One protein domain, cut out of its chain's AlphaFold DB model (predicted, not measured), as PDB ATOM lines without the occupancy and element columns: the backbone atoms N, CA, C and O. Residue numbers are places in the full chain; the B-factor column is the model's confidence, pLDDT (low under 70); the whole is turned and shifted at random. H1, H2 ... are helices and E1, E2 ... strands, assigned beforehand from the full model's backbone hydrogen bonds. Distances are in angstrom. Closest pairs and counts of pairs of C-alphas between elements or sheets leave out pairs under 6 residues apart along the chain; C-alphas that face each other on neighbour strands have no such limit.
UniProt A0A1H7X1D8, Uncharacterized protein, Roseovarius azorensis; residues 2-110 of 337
ATOM      1  N   HIS A   2      27.796  58.638  10.896       95.69
ATOM      2  CA  HIS A   2      28.418  59.386   9.772       95.69
ATOM      3  C   HIS A   2      29.456  60.429  10.213       95.69
ATOM      4  O   HIS A   2      30.589  60.380   9.761       95.69
ATOM      5  N   LYS A   3      29.144  61.259  11.219       95.50
ATOM      6  CA  LYS A   3      30.119  62.205  11.807       95.50
ATOM      7  C   LYS A   3      31.391  61.540  12.358       95.50
ATOM      8  O   LYS A   3      32.450  62.155  12.355       95.50
ATOM      9  N   VAL A   4      31.284  60.308  12.865       95.50
ATOM     10  CA  VAL A   4      32.442  59.535  13.356       95.50
ATOM     11  C   VAL A   4      33.300  59.099  12.172       95.50
ATOM     12  O   VAL A   4      34.515  59.242  12.234       95.50
ATOM     13  N   LEU A   5      32.679  58.641  11.079       95.12
ATOM     14  CA  LEU A   5      33.382  58.302   9.841       95.12
ATOM     15  C   LEU A   5      34.037  59.528   9.194       95.12
ATOM     16  O   LEU A   5      35.183  59.423   8.775       95.12
ATOM     17  N   ASP A   6      33.387  60.695   9.196       96.00
ATOM     18  CA  ASP A   6      34.000  61.948   8.729       96.00
ATOM     19  C   ASP A   6      35.249  62.298   9.559       96.00
ATOM     20  O   ASP A   6      36.311  62.611   9.016       96.00
ATOM     21  N   GLY A   7      35.154  62.179  10.888       96.00
ATOM     22  CA  GLY A   7      36.289  62.375  11.791       96.00
ATOM     23  C   GLY A   7      37.409  61.352  11.577       96.00
ATOM     24  O   GLY A   7      38.585  61.719  11.552       96.00
ATOM     25  N   ALA A   8      37.063  60.080  11.370       94.62
ATOM     26  CA  ALA A   8      38.019  59.021  11.069       94.62
ATOM     27  C   ALA A   8      38.702  59.252   9.711       94.62
ATOM     28  O   ALA A   8      39.918  59.110   9.614       94.62
ATOM     29  N   ARG A   9      37.959  59.699   8.690       95.00
ATOM     30  CA  ARG A   9      38.508  60.075   7.379       95.00
ATOM     31  C   ARG A   9      39.518  61.208   7.475       95.00
ATOM     32  O   ARG A   9      40.557  61.152   6.826       95.00
ATOM     33  N   ALA A  10      39.242  62.208   8.309       95.75
ATOM     34  CA  ALA A  10      40.187  63.289   8.559       95.75
ATOM     35  C   ALA A  10      41.440  62.799   9.306       95.75
ATOM     36  O   ALA A  10      42.552  63.208   8.975       95.75
ATOM     37  N   ARG A  11      41.270  61.912  10.295       96.56
ATOM     38  CA  ARG A  11      42.366  61.373  11.115       96.56
ATOM     39  C   ARG A  11      43.297  60.440  10.338       96.56
ATOM     40  O   ARG A  11      44.506  60.559  10.492       96.56
ATOM     41  N   TYR A  12      42.743  59.537   9.534       95.38
ATOM     42  CA  TYR A  12      43.468  58.487   8.803       95.38
ATOM     43  C   TYR A  12      43.629  58.818   7.314       95.38
ATOM     44  O   TYR A  12      43.599  57.937   6.454       95.38
ATOM     45  N   LYS A  13      43.721  60.111   6.976       96.56
ATOM     46  CA  LYS A  13      43.670  60.581   5.587       96.56
ATOM     47  C   LYS A  13      44.727  59.913   4.697       96.56
ATOM     48  O   LYS A  13      44.401  59.476   3.598       96.56
ATOM     49  N   ALA A  14      45.970  59.814   5.168       95.69
ATOM     50  CA  ALA A  14      47.079  59.264   4.385       95.69
ATOM     51  C   ALA A  14      46.934  57.748   4.153       95.69
ATOM     52  O   ALA A  14      47.191  57.237   3.059       95.69
ATOM     53  N   GLU A  15      46.484  57.024   5.176       95.88
ATOM     54  CA  GLU A  15      46.205  55.595   5.113       95.88
ATOM     55  C   GLU A  15      45.041  55.312   4.162       95.88
ATOM     56  O   GLU A  15      45.134  54.410   3.334       95.88
ATOM     57  N   ILE A  16      43.983  56.126   4.213       95.62
ATOM     58  CA  ILE A  16      42.833  56.015   3.311       95.62
ATOM     59  C   ILE A  16      43.233  56.332   1.871       95.62
ATOM     60  O   ILE A  16      42.807  55.624   0.968       95.62
ATOM     61  N   GLU A  17      44.060  57.348   1.622       95.25
ATOM     62  CA  GLU A  17      44.566  57.638   0.272       95.25
ATOM     63  C   GLU A  17      45.375  56.463  -0.299       95.25
ATOM     64  O   GLU A  17      45.257  56.137  -1.481       95.25
ATOM     65  N   THR A  18      46.158  55.790   0.546       94.44
ATOM     66  CA  THR A  18      46.901  54.580   0.167       94.44
ATOM     67  C   THR A  18      45.954  53.408  -0.100       94.44
ATOM     68  O   THR A  18      46.057  52.748  -1.133       94.44
ATOM     69  N   ALA A  19      44.981  53.188   0.784       94.44
ATOM     70  CA  ALA A  19      43.975  52.145   0.639       94.44
ATOM     71  C   ALA A  19      43.080  52.360  -0.594       94.44
ATOM     72  O   ALA A  19      42.772  51.403  -1.294       94.44
ATOM     73  N   ARG A  20      42.720  53.609  -0.923       95.19
ATOM     74  CA  ARG A  20      41.959  53.950  -2.137       95.19
ATOM     75  C   ARG A  20      42.703  53.537  -3.398       95.19
ATOM     76  O   ARG A  20      42.089  52.958  -4.285       95.19
ATOM     77  N   LYS A  21      44.018  53.774  -3.463       92.56
ATOM     78  CA  LYS A  21      44.842  53.291  -4.585       92.56
ATOM     79  C   LYS A  21      44.785  51.772  -4.685       92.56
ATOM     80  O   LYS A  21      44.560  51.272  -5.773       92.56
ATOM     81  N   SER A  22      44.898  51.068  -3.558       89.25
ATOM     82  CA  SER A  22      44.802  49.606  -3.529       89.25
ATOM     83  C   SER A  22      43.439  49.084  -3.993       89.25
ATOM     84  O   SER A  22      43.400  48.060  -4.658       89.25
ATOM     85  N   VAL A  23      42.334  49.765  -3.672       91.00
ATOM     86  CA  VAL A  23      40.986  49.384  -4.142       91.00
ATOM     87  C   VAL A  23      40.825  49.607  -5.647       91.00
ATOM     88  O   VAL A  23      40.124  48.846  -6.303       91.00
ATOM     89  N   LEU A  24      41.484  50.632  -6.193       89.56
ATOM     90  CA  LEU A  24      41.462  50.962  -7.619       89.56
ATOM     91  C   LEU A  24      42.439  50.124  -8.459       89.56
ATOM     92  O   LEU A  24      42.481  50.296  -9.675       89.56
ATOM     93  N   THR A  25      43.216  49.230  -7.843       86.31
ATOM     94  CA  THR A  25      44.213  48.400  -8.534       86.31
ATOM     95  C   THR A  25      44.005  46.919  -8.254       86.31
ATOM     96  O   THR A  25      43.858  46.514  -7.103       86.31
ATOM     97  N   VAL A  26      44.079  46.093  -9.292       76.88
ATOM     98  CA  VAL A  26      44.066  44.631  -9.193       76.88
ATOM     99  C   VAL A  26      45.481  44.103  -9.384       76.88
ATOM    100  O   VAL A  26      46.106  44.370 -10.407       76.88
ATOM    101  N   GLU A  27      45.971  43.320  -8.421       69.69
ATOM    102  CA  GLU A  27      47.196  42.527  -8.565       69.69
ATOM    103  C   GLU A  27      46.855  41.147  -9.140       69.69
ATOM    104  O   GLU A  27      46.141  40.352  -8.523       69.69
ATOM    105  N   GLY A  28      47.364  40.858 -10.337       65.56
ATOM    106  CA  GLY A  28      47.142  39.601 -11.045       65.56
ATOM    107  C   GLY A  28      48.435  38.824 -11.268       65.56
ATOM    108  O   GLY A  28      49.494  39.399 -11.502       65.56
ATOM    109  N   LYS A  29      48.343  37.489 -11.243       72.69
ATOM    110  CA  LYS A  29      49.412  36.582 -11.681       72.69
ATOM    111  C   LYS A  29      49.008  35.910 -12.977       72.69
ATOM    112  O   LYS A  29      48.042  35.150 -13.011       72.69
ATOM    113  N   SER A  30      49.767  36.154 -14.035       70.81
ATOM    114  CA  SER A  30      49.572  35.491 -15.320       70.81
ATOM    115  C   SER A  30      50.502  34.282 -15.437       70.81
ATOM    116  O   SER A  30      51.719  34.393 -15.312       70.81
ATOM    117  N   LEU A  31      49.911  33.100 -15.639       78.62
ATOM    118  CA  LEU A  31      50.626  31.840 -15.840       78.62
ATOM    119  C   LEU A  31      50.769  31.570 -17.340       78.62
ATOM    120  O   LEU A  31      49.771  31.393 -18.039       78.62
ATOM    121  N   LYS A  32      52.005  31.466 -17.827       73.44
ATOM    122  CA  LYS A  32      52.306  30.939 -19.165       73.44
ATOM    123  C   LYS A  32      52.925  29.555 -19.016       73.44
ATOM    124  O   LYS A  32      53.958  29.408 -18.369       73.44
ATOM    125  N   ALA A  33      52.299  28.546 -19.614       74.62
ATOM    126  CA  ALA A  33      52.800  27.174 -19.623       74.62
ATOM    127  C   ALA A  33      53.135  26.735 -21.056       74.62
ATOM    128  O   ALA A  33      52.284  26.799 -21.945       74.62
ATOM    129  N   ASP A  34      54.370  26.277 -21.280       73.19
ATOM    130  CA  ASP A  34      54.794  25.681 -22.549       73.19
ATOM    131  C   ASP A  34      54.370  24.205 -22.614       73.19
ATOM    132  O   ASP A  34      54.904  23.345 -21.911       73.19
ATOM    133  N   LEU A  35      53.423  23.910 -23.507       70.31
ATOM    134  CA  LEU A  35      52.852  22.576 -23.712       70.31
ATOM    135  C   LEU A  35      53.842  21.553 -24.305       70.31
ATOM    136  O   LEU A  35      53.556  20.358 -24.262       70.31
ATOM    137  N   LYS A  36      54.983  21.983 -24.866       70.50
ATOM    138  CA  LYS A  36      56.012  21.080 -25.420       70.50
ATOM    139  C   LYS A  36      57.232  20.916 -24.513       70.50
ATOM    140  O   LYS A  36      57.785  19.821 -24.467       70.50
ATOM    141  N   GLY A  37      57.663  21.983 -23.839       67.94
ATOM    142  CA  GLY A  37      58.878  22.006 -23.016       67.94
ATOM    143  C   GLY A  37      58.661  21.844 -21.508       67.94
ATOM    144  O   GLY A  37      59.632  21.649 -20.783       67.94
ATOM    145  N   GLY A  38      57.417  21.920 -21.017       68.56
ATOM    146  CA  GLY A  38      57.083  21.738 -19.596       68.56
ATOM    147  C   GLY A  38      57.467  22.907 -18.676       68.56
ATOM    148  O   GLY A  38      57.306  22.801 -17.462       68.56
ATOM    149  N   GLY A  39      57.967  24.019 -19.222       62.09
ATOM    150  CA  GLY A  39      58.275  25.227 -18.454       62.09
ATOM    151  C   GLY A  39      57.015  26.027 -18.110       62.09
ATOM    152  O   GLY A  39      56.156  26.230 -18.969       62.09
ATOM    153  N   MET A  40      56.924  26.506 -16.868       74.56
ATOM    154  CA  MET A  40      55.911  27.470 -16.424       74.56
ATOM    155  C   MET A  40      56.590  28.778 -16.006       74.56
ATOM    156  O   MET A  40      57.572  28.738 -15.263       74.56
ATOM    157  N   SER A  41      56.066  29.922 -16.448       74.00
ATOM    158  CA  SER A  41      56.449  31.246 -15.945       74.00
ATOM    159  C   SER A  41      55.242  31.960 -15.342       74.00
ATOM    160  O   SER A  41      54.121  31.833 -15.840       74.00
ATOM    161  N   PHE A  42      55.487  32.707 -14.267       72.88
ATOM    162  CA  PHE A  42      54.499  33.543 -13.594       72.88
ATOM    163  C   PHE A  42      54.938  34.999 -13.736       72.88
ATOM    164  O   PHE A  42      56.031  35.332 -13.280       72.88
ATOM    165  N   ASP A  43      54.099  35.834 -14.346       69.50
ATOM    166  CA  ASP A  43      54.320  37.278 -14.440       69.50
ATOM    167  C   ASP A  43      53.259  38.003 -13.593       69.50
ATOM    168  O   ASP A  43      52.055  37.797 -13.796       69.50
ATOM    169  N   ASP A  44      53.707  38.842 -12.657       65.88
ATOM    170  CA  ASP A  44      52.845  39.737 -11.878       65.88
ATOM    171  C   ASP A  44      52.452  40.953 -12.734       65.88
ATOM    172  O   ASP A  44      53.291  41.511 -13.448       65.88
ATOM    173  N   PHE A  45      51.192  41.388 -12.667       71.12
ATOM    174  CA  PHE A  45      50.716  42.609 -13.320       71.12
ATOM    175  C   PHE A  45      49.756  43.407 -12.426       71.12
ATOM    176  O   PHE A  45      49.139  42.858 -11.513       71.12
ATOM    177  N   LEU A  46      49.648  44.709 -12.709       67.75
ATOM    178  CA  LEU A  46      48.729  45.653 -12.073       67.75
ATOM    179  C   LEU A  46      47.761  46.196 -13.131       67.75
ATOM    180  O   LEU A  46      48.214  46.746 -14.135       67.75
ATOM    181  N   GLU A  47      46.458  46.061 -12.903       76.38
ATOM    182  CA  GLU A  47      45.393  46.614 -13.759       76.38
ATOM    183  C   GLU A  47      44.459  47.539 -12.965       76.38
ATOM    184  O   GLU A  47      44.376  47.439 -11.740       76.38
ATOM    185  N   GLU A  48      43.763  48.452 -13.650       78.88
ATOM    186  CA  GLU A  48      42.696  49.247 -13.028       78.88
ATOM    187  C   GLU A  48      41.543  48.330 -12.605       78.88
ATOM    188  O   GLU A  48      41.117  47.451 -13.356       78.88
ATOM    189  N   ALA A  49      41.044  48.528 -11.387       81.31
ATOM    190  CA  ALA A  49      39.931  47.756 -10.863       81.31
ATOM    191  C   ALA A  49      38.647  48.062 -11.634       81.31
ATOM    192  O   ALA A  49      38.237  49.217 -11.765       81.31
ATOM    193  N   ASP A  50      37.983  47.006 -12.099       87.00
ATOM    194  CA  ASP A  50      36.641  47.123 -12.643       87.00
ATOM    195  C   ASP A  50      35.596  47.311 -11.526       87.00
ATOM    196  O   ASP A  50      35.868  47.200 -10.323       87.00
ATOM    197  N   TYR A  51      34.357  47.578 -11.934       86.81
ATOM    198  CA  TYR A  51      33.253  47.761 -10.998       86.81
ATOM    199  C   TYR A  51      33.012  46.531 -10.108       86.81
ATOM    200  O   TYR A  51      32.641  46.679  -8.945       86.81
ATOM    201  N   ALA A  52      33.242  45.313 -10.611       88.25
ATOM    202  CA  ALA A  52      33.021  44.098  -9.833       88.25
ATOM    203  C   ALA A  52      34.028  43.973  -8.678       88.25
ATOM    204  O   ALA A  52      33.651  43.560  -7.580       88.25
ATOM    205  N   VAL A  53      35.282  44.374  -8.900       89.38
ATOM    206  CA  VAL A  53      36.326  44.421  -7.866       89.38
ATOM    207  C   VAL A  53      36.019  45.489  -6.818       89.38
ATOM    208  O   VAL A  53      36.088  45.208  -5.618       89.38
ATOM    209  N   ILE A  54      35.632  46.693  -7.251       91.62
ATOM    210  CA  ILE A  54      35.246  47.784  -6.341       91.62
ATOM    211  C   ILE A  54      34.062  47.350  -5.472       91.62
ATOM    212  O   ILE A  54      34.070  47.547  -4.256       91.62
ATOM    213  N   GLU A  55      33.069  46.701  -6.072       93.62
ATOM    214  CA  GLU A  55      31.874  46.230  -5.381       93.62
ATOM    215  C   GLU A  55      32.180  45.096  -4.382       93.62
ATOM    216  O   GLU A  55      31.592  45.035  -3.297       93.62
ATOM    217  N   ASP A  56      33.137  44.214  -4.681       92.81
ATOM    218  CA  ASP A  56      33.623  43.224  -3.714       92.81
ATOM    219  C   ASP A  56      34.347  43.887  -2.527       92.81
ATOM    220  O   ASP A  56      34.085  43.540  -1.367       92.81
ATOM    221  N   ALA A  57      35.207  44.879  -2.787       93.62
ATOM    222  CA  ALA A  57      35.873  45.657  -1.743       93.62
ATOM    223  C   ALA A  57      34.861  46.407  -0.862       93.62
ATOM    224  O   ALA A  57      34.942  46.327   0.367       93.62
ATOM    225  N   TYR A  58      33.861  47.047  -1.474       96.25
ATOM    226  CA  TYR A  58      32.736  47.690  -0.797       96.25
ATOM    227  C   TYR A  58      31.996  46.713   0.124       96.25
ATOM    228  O   TYR A  58      31.842  46.975   1.317       96.25
ATOM    229  N   ARG A  59      31.600  45.537  -0.378       95.50
ATOM    230  CA  ARG A  59      30.887  44.526   0.425       95.50
ATOM    231  C   ARG A  59      31.743  43.960   1.549       95.50
ATOM    232  O   ARG A  59      31.225  43.669   2.627       95.50
ATOM    233  N   ARG A  60      33.046  43.775   1.316       93.50
ATOM    234  CA  ARG A  60      33.997  43.340   2.347       93.50
ATOM    235  C   ARG A  60      34.108  44.379   3.456       93.50
ATOM    236  O   ARG A  60      33.991  44.007   4.620       93.50
ATOM    237  N   ALA A  61      34.254  45.652   3.102       94.12
ATOM    238  CA  ALA A  61      34.247  46.749   4.060       94.12
ATOM    239  C   ALA A  61      32.908  46.834   4.806       94.12
ATOM    240  O   ALA A  61      32.903  46.926   6.030       94.12
ATOM    241  N   GLY A  62      31.776  46.686   4.110       93.44
ATOM    242  CA  GLY A  62      30.443  46.659   4.712       93.44
ATOM    243  C   GLY A  62      30.278  45.572   5.776       93.44
ATOM    244  O   GLY A  62      29.657  45.814   6.802       93.44
ATOM    245  N   ARG A  63      30.904  44.400   5.620       90.44
ATOM    246  CA  ARG A  63      30.923  43.383   6.691       90.44
ATOM    247  C   ARG A  63      31.718  43.819   7.925       90.44
ATOM    248  O   ARG A  63      31.390  43.380   9.020       90.44
ATOM    249  N   ALA A  64      32.739  44.658   7.759       85.62
ATOM    250  CA  ALA A  64      33.558  45.161   8.859       85.62
ATOM    251  C   ALA A  64      32.924  46.360   9.585       85.62
ATOM    252  O   ALA A  64      33.054  46.458  10.800       85.62
ATOM    253  N   ILE A  65      32.238  47.258   8.865       87.50
ATOM    254  CA  ILE A  65      31.662  48.497   9.430       87.50
ATOM    255  C   ILE A  65      30.129  48.493   9.559       87.50
ATOM    256  O   ILE A  65      29.559  49.512   9.938       87.50
ATOM    257  N   SER A  66      29.473  47.361   9.284       90.25
ATOM    258  CA  SER A  66      28.024  47.166   9.078       90.25
ATOM    259  C   SER A  66      27.512  47.546   7.672       90.25
ATOM    260  O   SER A  66      27.765  48.664   7.209       90.25
ATOM    261  N   PRO A  67      26.737  46.663   6.995       93.94
ATOM    262  CA  PRO A  67      26.161  46.940   5.676       93.94
ATOM    263  C   PRO A  67      25.265  48.185   5.633       93.94
ATOM    264  O   PRO A  67      25.315  48.944   4.665       93.94
ATOM    265  N   ASP A  68      24.489  48.433   6.691       95.06
ATOM    266  CA  ASP A  68      23.583  49.586   6.764       95.06
ATOM    267  C   ASP A  68      24.360  50.901   6.860       95.06
ATOM    268  O   ASP A  68      23.992  51.918   6.263       95.06
ATOM    269  N   LEU A  69      25.472  50.890   7.601       95.06
ATOM    270  CA  LEU A  69      26.329  52.062   7.707       95.06
ATOM    271  C   LEU A  69      27.087  52.303   6.401       95.06
ATOM    272  O   LEU A  69      27.156  53.447   5.966       95.06
ATOM    273  N   ALA A  70      27.600  51.246   5.766       96.62
ATOM    274  CA  ALA A  70      28.246  51.337   4.460       96.62
ATOM    275  C   ALA A  70      27.310  51.947   3.408       96.62
ATOM    276  O   ALA A  70      27.697  52.909   2.754       96.62
ATOM    277  N   THR A  71      26.066  51.463   3.334       96.81
ATOM    278  CA  THR A  71      25.057  51.941   2.374       96.81
ATOM    279  C   THR A  71      24.631  53.379   2.666       96.81
ATOM    280  O   THR A  71      24.650  54.245   1.799       96.81
ATOM    281  N   SER A  72      24.268  53.679   3.916       97.50
ATOM    282  CA  SER A  72      23.818  55.033   4.264       97.50
ATOM    283  C   SER A  72      24.932  56.074   4.157       97.50
ATOM    284  O   SER A  72      24.652  57.249   3.916       97.50
ATOM    285  N   TYR A  73      26.189  55.671   4.373       97.38
ATOM    286  CA  TYR A  73      27.330  56.565   4.249       97.38
ATOM    287  C   TYR A  73      27.779  56.723   2.794       97.38
ATOM    288  O   TYR A  73      28.125  57.838   2.419       97.38
ATOM    289  N   SER A  74      27.704  55.691   1.943       96.94
ATOM    290  CA  SER A  74      27.969  55.857   0.506       96.94
ATOM    291  C   SER A  74      26.968  56.811  -0.149       96.94
ATOM    292  O   SER A  74      27.385  57.731  -0.847       96.94
ATOM    293  N   ASP A  75      25.677  56.691   0.179       96.19
ATOM    294  CA  ASP A  75      24.640  57.643  -0.242       96.19
ATOM    295  C   ASP A  75      24.944  59.077   0.220       96.19
ATOM    296  O   ASP A  75      24.737  60.047  -0.513       96.19
ATOM    297  N   TYR A  76      25.417  59.227   1.461       96.75
ATOM    298  CA  TYR A  76      25.807  60.521   2.021       96.75
ATOM    299  C   TYR A  76      27.001  61.128   1.274       96.75
ATOM    300  O   TYR A  76      26.974  62.320   0.973       96.75
ATOM    301  N   LEU A  77      28.022  60.330   0.953       96.44
ATOM    302  CA  LEU A  77      29.199  60.785   0.211       96.44
ATOM    303  C   LEU A  77      28.832  61.179  -1.219       96.44
ATOM    304  O   LEU A  77      29.153  62.285  -1.642       96.44
ATOM    305  N   ALA A  78      28.095  60.325  -1.930       96.12
ATOM    306  CA  ALA A  78      27.696  60.585  -3.310       96.12
ATOM    307  C   ALA A  78      26.892  61.890  -3.440       96.12
ATOM    308  O   ALA A  78      27.129  62.675  -4.350       96.12
ATOM    309  N   ARG A  79      25.992  62.172  -2.487       94.31
ATOM    310  CA  ARG A  79      25.163  63.391  -2.504       94.31
ATOM    311  C   ARG A  79      25.899  64.672  -2.118       94.31
ATOM    312  O   ARG A  79      25.488  65.739  -2.559       94.31
ATOM    313  N   ASN A  80      26.895  64.592  -1.234       94.00
ATOM    314  CA  ASN A  80      27.526  65.783  -0.649       94.00
ATOM    315  C   ASN A  80      28.918  66.087  -1.213       94.00
ATOM    316  O   ASN A  80      29.355  67.234  -1.142       94.00
ATOM    317  N   GLU A  81      29.618  65.077  -1.726       92.38
ATOM    318  CA  GLU A  81      30.991  65.186  -2.235       92.38
ATOM    319  C   GLU A  81      31.098  64.817  -3.724       92.38
ATOM    320  O   GLU A  81      32.065  65.214  -4.373       92.38
ATOM    321  N   GLY A  82      30.127  64.068  -4.257       87.50
ATOM    322  CA  GLY A  82      30.109  63.610  -5.644       87.50
ATOM    323  C   GLY A  82      29.544  64.623  -6.640       87.50
ATOM    324  O   GLY A  82      28.989  65.661  -6.271       87.50
ATOM    325  N   ASP A  83      29.685  64.301  -7.927       87.75
ATOM    326  CA  ASP A  83      29.080  65.074  -9.010       87.75
ATOM    327  C   ASP A  83      27.559  64.856  -9.031       87.75
ATOM    328  O   ASP A  83      27.072  63.732  -9.164       87.75
ATOM    329  N   ALA A  84      26.796  65.940  -8.889       83.88
ATOM    330  CA  ALA A  84      25.339  65.886  -8.881       83.88
ATOM    331  C   ALA A  84      24.751  65.546 -10.261       83.88
ATOM    332  O   ALA A  84      23.633  65.029 -10.325       83.88
ATOM    333  N   ASP A  85      25.493  65.819 -11.340       88.44
ATOM    334  CA  ASP A  85      25.070  65.542 -12.713       88.44
ATOM    335  C   ASP A  85      25.391  64.093 -13.138       88.44
ATOM    336  O   ASP A  85      24.789  63.587 -14.089       88.44
ATOM    337  N   ASP A  86      26.268  63.398 -12.400       93.00
ATOM    338  CA  ASP A  86      26.632  61.990 -12.607       93.00
ATOM    339  C   ASP A  86      26.608  61.199 -11.286       93.00
ATOM    340  O   ASP A  86      27.625  60.843 -10.680       93.00
ATOM    341  N   MET A  87      25.388  60.910 -10.831       90.56
ATOM    342  CA  MET A  87      25.152  60.181  -9.582       90.56
ATOM    343  C   MET A  87      25.691  58.742  -9.613       90.56
ATOM    344  O   MET A  87      25.998  58.177  -8.565       90.56
ATOM    345  N   GLU A  88      25.801  58.132 -10.797       90.88
ATOM    346  CA  GLU A  88      26.350  56.783 -10.939       90.88
ATOM    347  C   GLU A  88      27.857  56.796 -10.664       90.88
ATOM    348  O   GLU A  88      28.327  56.042  -9.808       90.88
ATOM    349  N   ALA A  89      28.600  57.717 -11.284       91.56
ATOM    350  CA  ALA A  89      30.018  57.903 -10.992       91.56
ATOM    351  C   ALA A  89      30.260  58.307  -9.527       91.56
ATOM    352  O   ALA A  89      31.179  57.789  -8.885       91.56
ATOM    353  N   ALA A  90      29.409  59.174  -8.967       94.06
ATOM    354  CA  ALA A  90      29.477  59.575  -7.563       94.06
ATOM    355  C   ALA A  90      29.307  58.386  -6.597       94.06
ATOM    356  O   ALA A  90      30.040  58.275  -5.611       94.06
ATOM    357  N   LEU A  91      28.368  57.477  -6.878       94.31
ATOM    358  CA  LEU A  91      28.164  56.265  -6.079       94.31
ATOM    359  C   LEU A  91      29.338  55.291  -6.202       94.31
ATOM    360  O   LEU A  91      29.760  54.725  -5.192       94.31
ATOM    361  N   ILE A  92      29.907  55.131  -7.400       93.69
ATOM    362  CA  ILE A  92      31.106  54.306  -7.603       93.69
ATOM    363  C   ILE A  92      32.275  54.855  -6.773       93.69
ATOM    364  O   ILE A  92      32.915  54.096  -6.042       93.69
ATOM    365  N   ASP A  93      32.528  56.166  -6.804       94.69
ATOM    366  CA  ASP A  93      33.594  56.775  -5.996       94.69
ATOM    367  C   ASP A  93      33.341  56.643  -4.482       94.69
ATOM    368  O   ASP A  93      34.261  56.375  -3.693       94.69
ATOM    369  N   ALA A  94      32.079  56.753  -4.065       96.75
ATOM    370  CA  ALA A  94      31.681  56.494  -2.691       96.75
ATOM    371  C   ALA A  94      31.955  55.032  -2.294       96.75
ATOM    372  O   ALA A  94      32.501  54.790  -1.217       96.75
ATOM    373  N   HIS A  95      31.668  54.057  -3.164       96.88
ATOM    374  CA  HIS A  95      31.983  52.643  -2.930       96.88
ATOM    375  C   HIS A  95      33.495  52.411  -2.815       96.88
ATOM    376  O   HIS A  95      33.924  51.692  -1.909       96.88
ATOM    377  N   VAL A  96      34.313  53.082  -3.636       96.31
ATOM    378  CA  VAL A  96      35.783  53.076  -3.500       96.31
ATOM    379  C   VAL A  96      36.203  53.620  -2.135       96.31
ATOM    380  O   VAL A  96      37.046  53.019  -1.465       96.31
ATOM    381  N   THR A  97      35.595  54.724  -1.683       96.25
ATOM    382  CA  THR A  97      35.857  55.276  -0.344       96.25
ATOM    383  C   THR A  97      35.547  54.246   0.729       96.25
ATOM    384  O   THR A  97      36.423  53.948   1.533       96.25
ATOM    385  N   ILE A  98      34.346  53.664   0.732       97.12
ATOM    386  CA  ILE A  98      33.949  52.652   1.718       97.12
ATOM    387  C   ILE A  98      34.893  51.443   1.687       97.12
ATOM    388  O   ILE A  98      35.347  51.008   2.746       97.12
ATOM    389  N   GLY A  99      35.237  50.939   0.498       95.88
ATOM    390  CA  GLY A  99      36.206  49.859   0.323       95.88
ATOM    391  C   GLY A  99      37.545  50.183   0.988       95.88
ATOM    392  O   GLY A  99      38.079  49.365   1.736       95.88
ATOM    393  N   ALA A 100      38.041  51.408   0.799       95.75
ATOM    394  CA  ALA A 100      39.283  51.871   1.406       95.75
ATOM    395  C   ALA A 100      39.187  51.999   2.933       95.75
ATOM    396  O   ALA A 100      40.131  51.626   3.629       95.75
ATOM    397  N   LEU A 101      38.051  52.463   3.472       95.31
ATOM    398  CA  LEU A 101      37.839  52.516   4.925       95.31
ATOM    399  C   LEU A 101      37.970  51.126   5.561       95.31
ATOM    400  O   LEU A 101      38.554  50.994   6.634       95.31
ATOM    401  N   GLY A 102      37.470  50.087   4.884       92.94
ATOM    402  CA  GLY A 102      37.558  48.703   5.353       92.94
ATOM    403  C   GLY A 102      38.977  48.127   5.408       92.94
ATOM    404  O   GLY A 102      39.190  47.130   6.093       92.94
ATOM    405  N   LEU A 103      39.946  48.743   4.720       92.62
ATOM    406  CA  LEU A 103      41.352  48.320   4.719       92.62
ATOM    407  C   LEU A 103      42.195  49.001   5.807       92.62
ATOM    408  O   LEU A 103      43.356  48.638   5.978       92.62
ATOM    409  N   VAL A 104      41.642  49.971   6.544       94.06
ATOM    410  CA  VAL A 104      42.364  50.714   7.588       94.06
ATOM    411  C   VAL A 104      41.912  50.234   8.977       94.06
ATOM    412  O   VAL A 104      40.832  50.622   9.430       94.06
ATOM    413  N   PRO A 105      42.723  49.435   9.707       89.69
ATOM    414  CA  PRO A 105      42.314  48.834  10.984       89.69
ATOM    415  C   PRO A 105      41.847  49.851  12.033       89.69
ATOM    416  O   PRO A 105      40.819  49.649  12.678       89.69
ATOM    417  N   GLY A 106      42.530  50.997  12.132       91.75
ATOM    418  CA  GLY A 106      42.194  52.041  13.106       91.75
ATOM    419  C   GLY A 106      40.804  52.666  12.911       91.75
ATOM    420  O   GLY A 106      40.221  53.181  13.867       91.75
ATOM    421  N   ILE A 107      40.234  52.599  11.701       92.25
ATOM    422  CA  ILE A 107      38.864  53.068  11.445       92.25
ATOM    423  C   ILE A 107      37.861  52.114  12.077       92.25
ATOM    424  O   ILE A 107      36.927  52.573  12.735       92.25
ATOM    425  N   ARG A 108      38.073  50.803  11.923       87.75
ATOM    426  CA  ARG A 108      37.230  49.782  12.547       87.75
ATOM    427  C   ARG A 108      37.254  49.911  14.069       87.75
ATOM    428  O   ARG A 108      36.191  50.006  14.667       87.75
ATOM    429  N   GLU A 109      38.440  50.010  14.666       89.56
ATOM    430  CA  GLU A 109      38.601  50.185  16.118       89.56
ATOM    431  C   GLU A 109      37.886  51.447  16.627       89.56
ATOM    432  O   GLU A 109      37.146  51.404  17.609       89.56
ATOM    433  N   THR A 110      38.046  52.576  15.925       91.94
ATOM    434  CA  THR A 110      37.368  53.837  16.276       91.94
ATOM    435  C   THR A 110      35.846  53.701  16.186       91.94
ATOM    436  O   THR A 110      35.115  54.238  17.020       91.94
TER     437      THR A 110
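This is residues 2 to 110 of the 337 residues of an uncharacterized protein of Roseovarius azorensis (UniProt A0A1H7X1D8). A knot of crossed helices forms a head, and one long arm, the two-stranded hairpin of E1 and E2, extends from it and makes the length of the domain. In the head H5 is in the middle, with H2, H3 and H4 packed on it, while H1 and H6 lie by the end of H5 that holds Leu 101; at the far tip of the arm residues 34 to 39 stick out. The printed part has 109 residues, with six named helices and two named strands in the order H1, H2, E1, E2, H3, H4, H5, H6; the sheet has the order E1 - E2, is antiparallel, and the class is mostly helix. The whole is loose, with a radius of gyration of the C-alphas of 17.3 A, and elongated, spanning 61 by 34 by 23 A.

Start at H1, residues 2 to 11, and look across to H6, residues 105 to 110: they only just touch, with 3 pairs of C-alphas within 8 A, and the closest C-alphas, of Ala 8 and Ile 107, are 6.0 A apart. H1 is close to but not clearly touching H2, residues 13 to 23; their lines are about perpendicular at 80 degrees, and the closest C-alphas are those of Arg 9 and Ile 16, 7.2 A apart. Next come E1, residues 25 to 33, and E2, residues 40 to 48, an antiparallel hairpin with 157 degrees between their directions; look for N 26 and O 47 at 2.8 A and, towards the tip, N 32 and O 41 at 2.9 A, both within hydrogen-bond range. Beyond the hairpin find H3, residues 51 to 65, which with H5, residues 87 to 101, is a hub, each touching three other helices. H3 and H5 touch at a steep tilt of 51 degrees, the same way, and the C-alphas of Tyr 58 and Gly 99, their closest, are 4.2 A apart. H4, residues 67 to 81, touches H5 at a steep tilt of 55 degrees, opposite ways, closest at the C-alphas of Ala 78 and Ala 90, 4.7 A. H5 touches H2 with residues 96 to 101 alone, and the C-alphas of Ala 19 and Ala 100, their closest, are 4.8 A apart. The helix packing is mostly crossed: of 6 touching pairs, 0 are at a shallow tilt. E1 and H5 are apart, and so are E2 and H5. In H1, H2, H3, H4, H5 and H6 every O i to N i+4 pair is within hydrogen-bond range.

Find C-alpha 2 at (28.418, 59.386, 9.772), where H1 begins; it runs 14.2 A to C-alpha 11. H2 covers 15.1 A from C-alpha 13 to C-alpha 23. E1 starts at C-alpha 25, at (44.213, 48.400, -8.534), and runs 25.4 A to C-alpha 33; E2 comes back 25.7 A from C-alpha 40 to C-alpha 48. H3 and H4 each measure 20.5 A, and H5 measures 20.7 A. H6 runs 8.8 A and ends at C-alpha 110, at (37.368, 53.837, 16.276).

The two C-alphas farthest apart are those of Lys 3 and Lys 36, 61.2 A. The printed part has no cut and no long link; the link from E1 to E2 is short, with 6 residues, and the others are tight. The mean pLDDT of the printed part is 88.6; look in the hairpin for the residues under 70, which are 27 to 28, 37 to 39, 43 to 44 and 46.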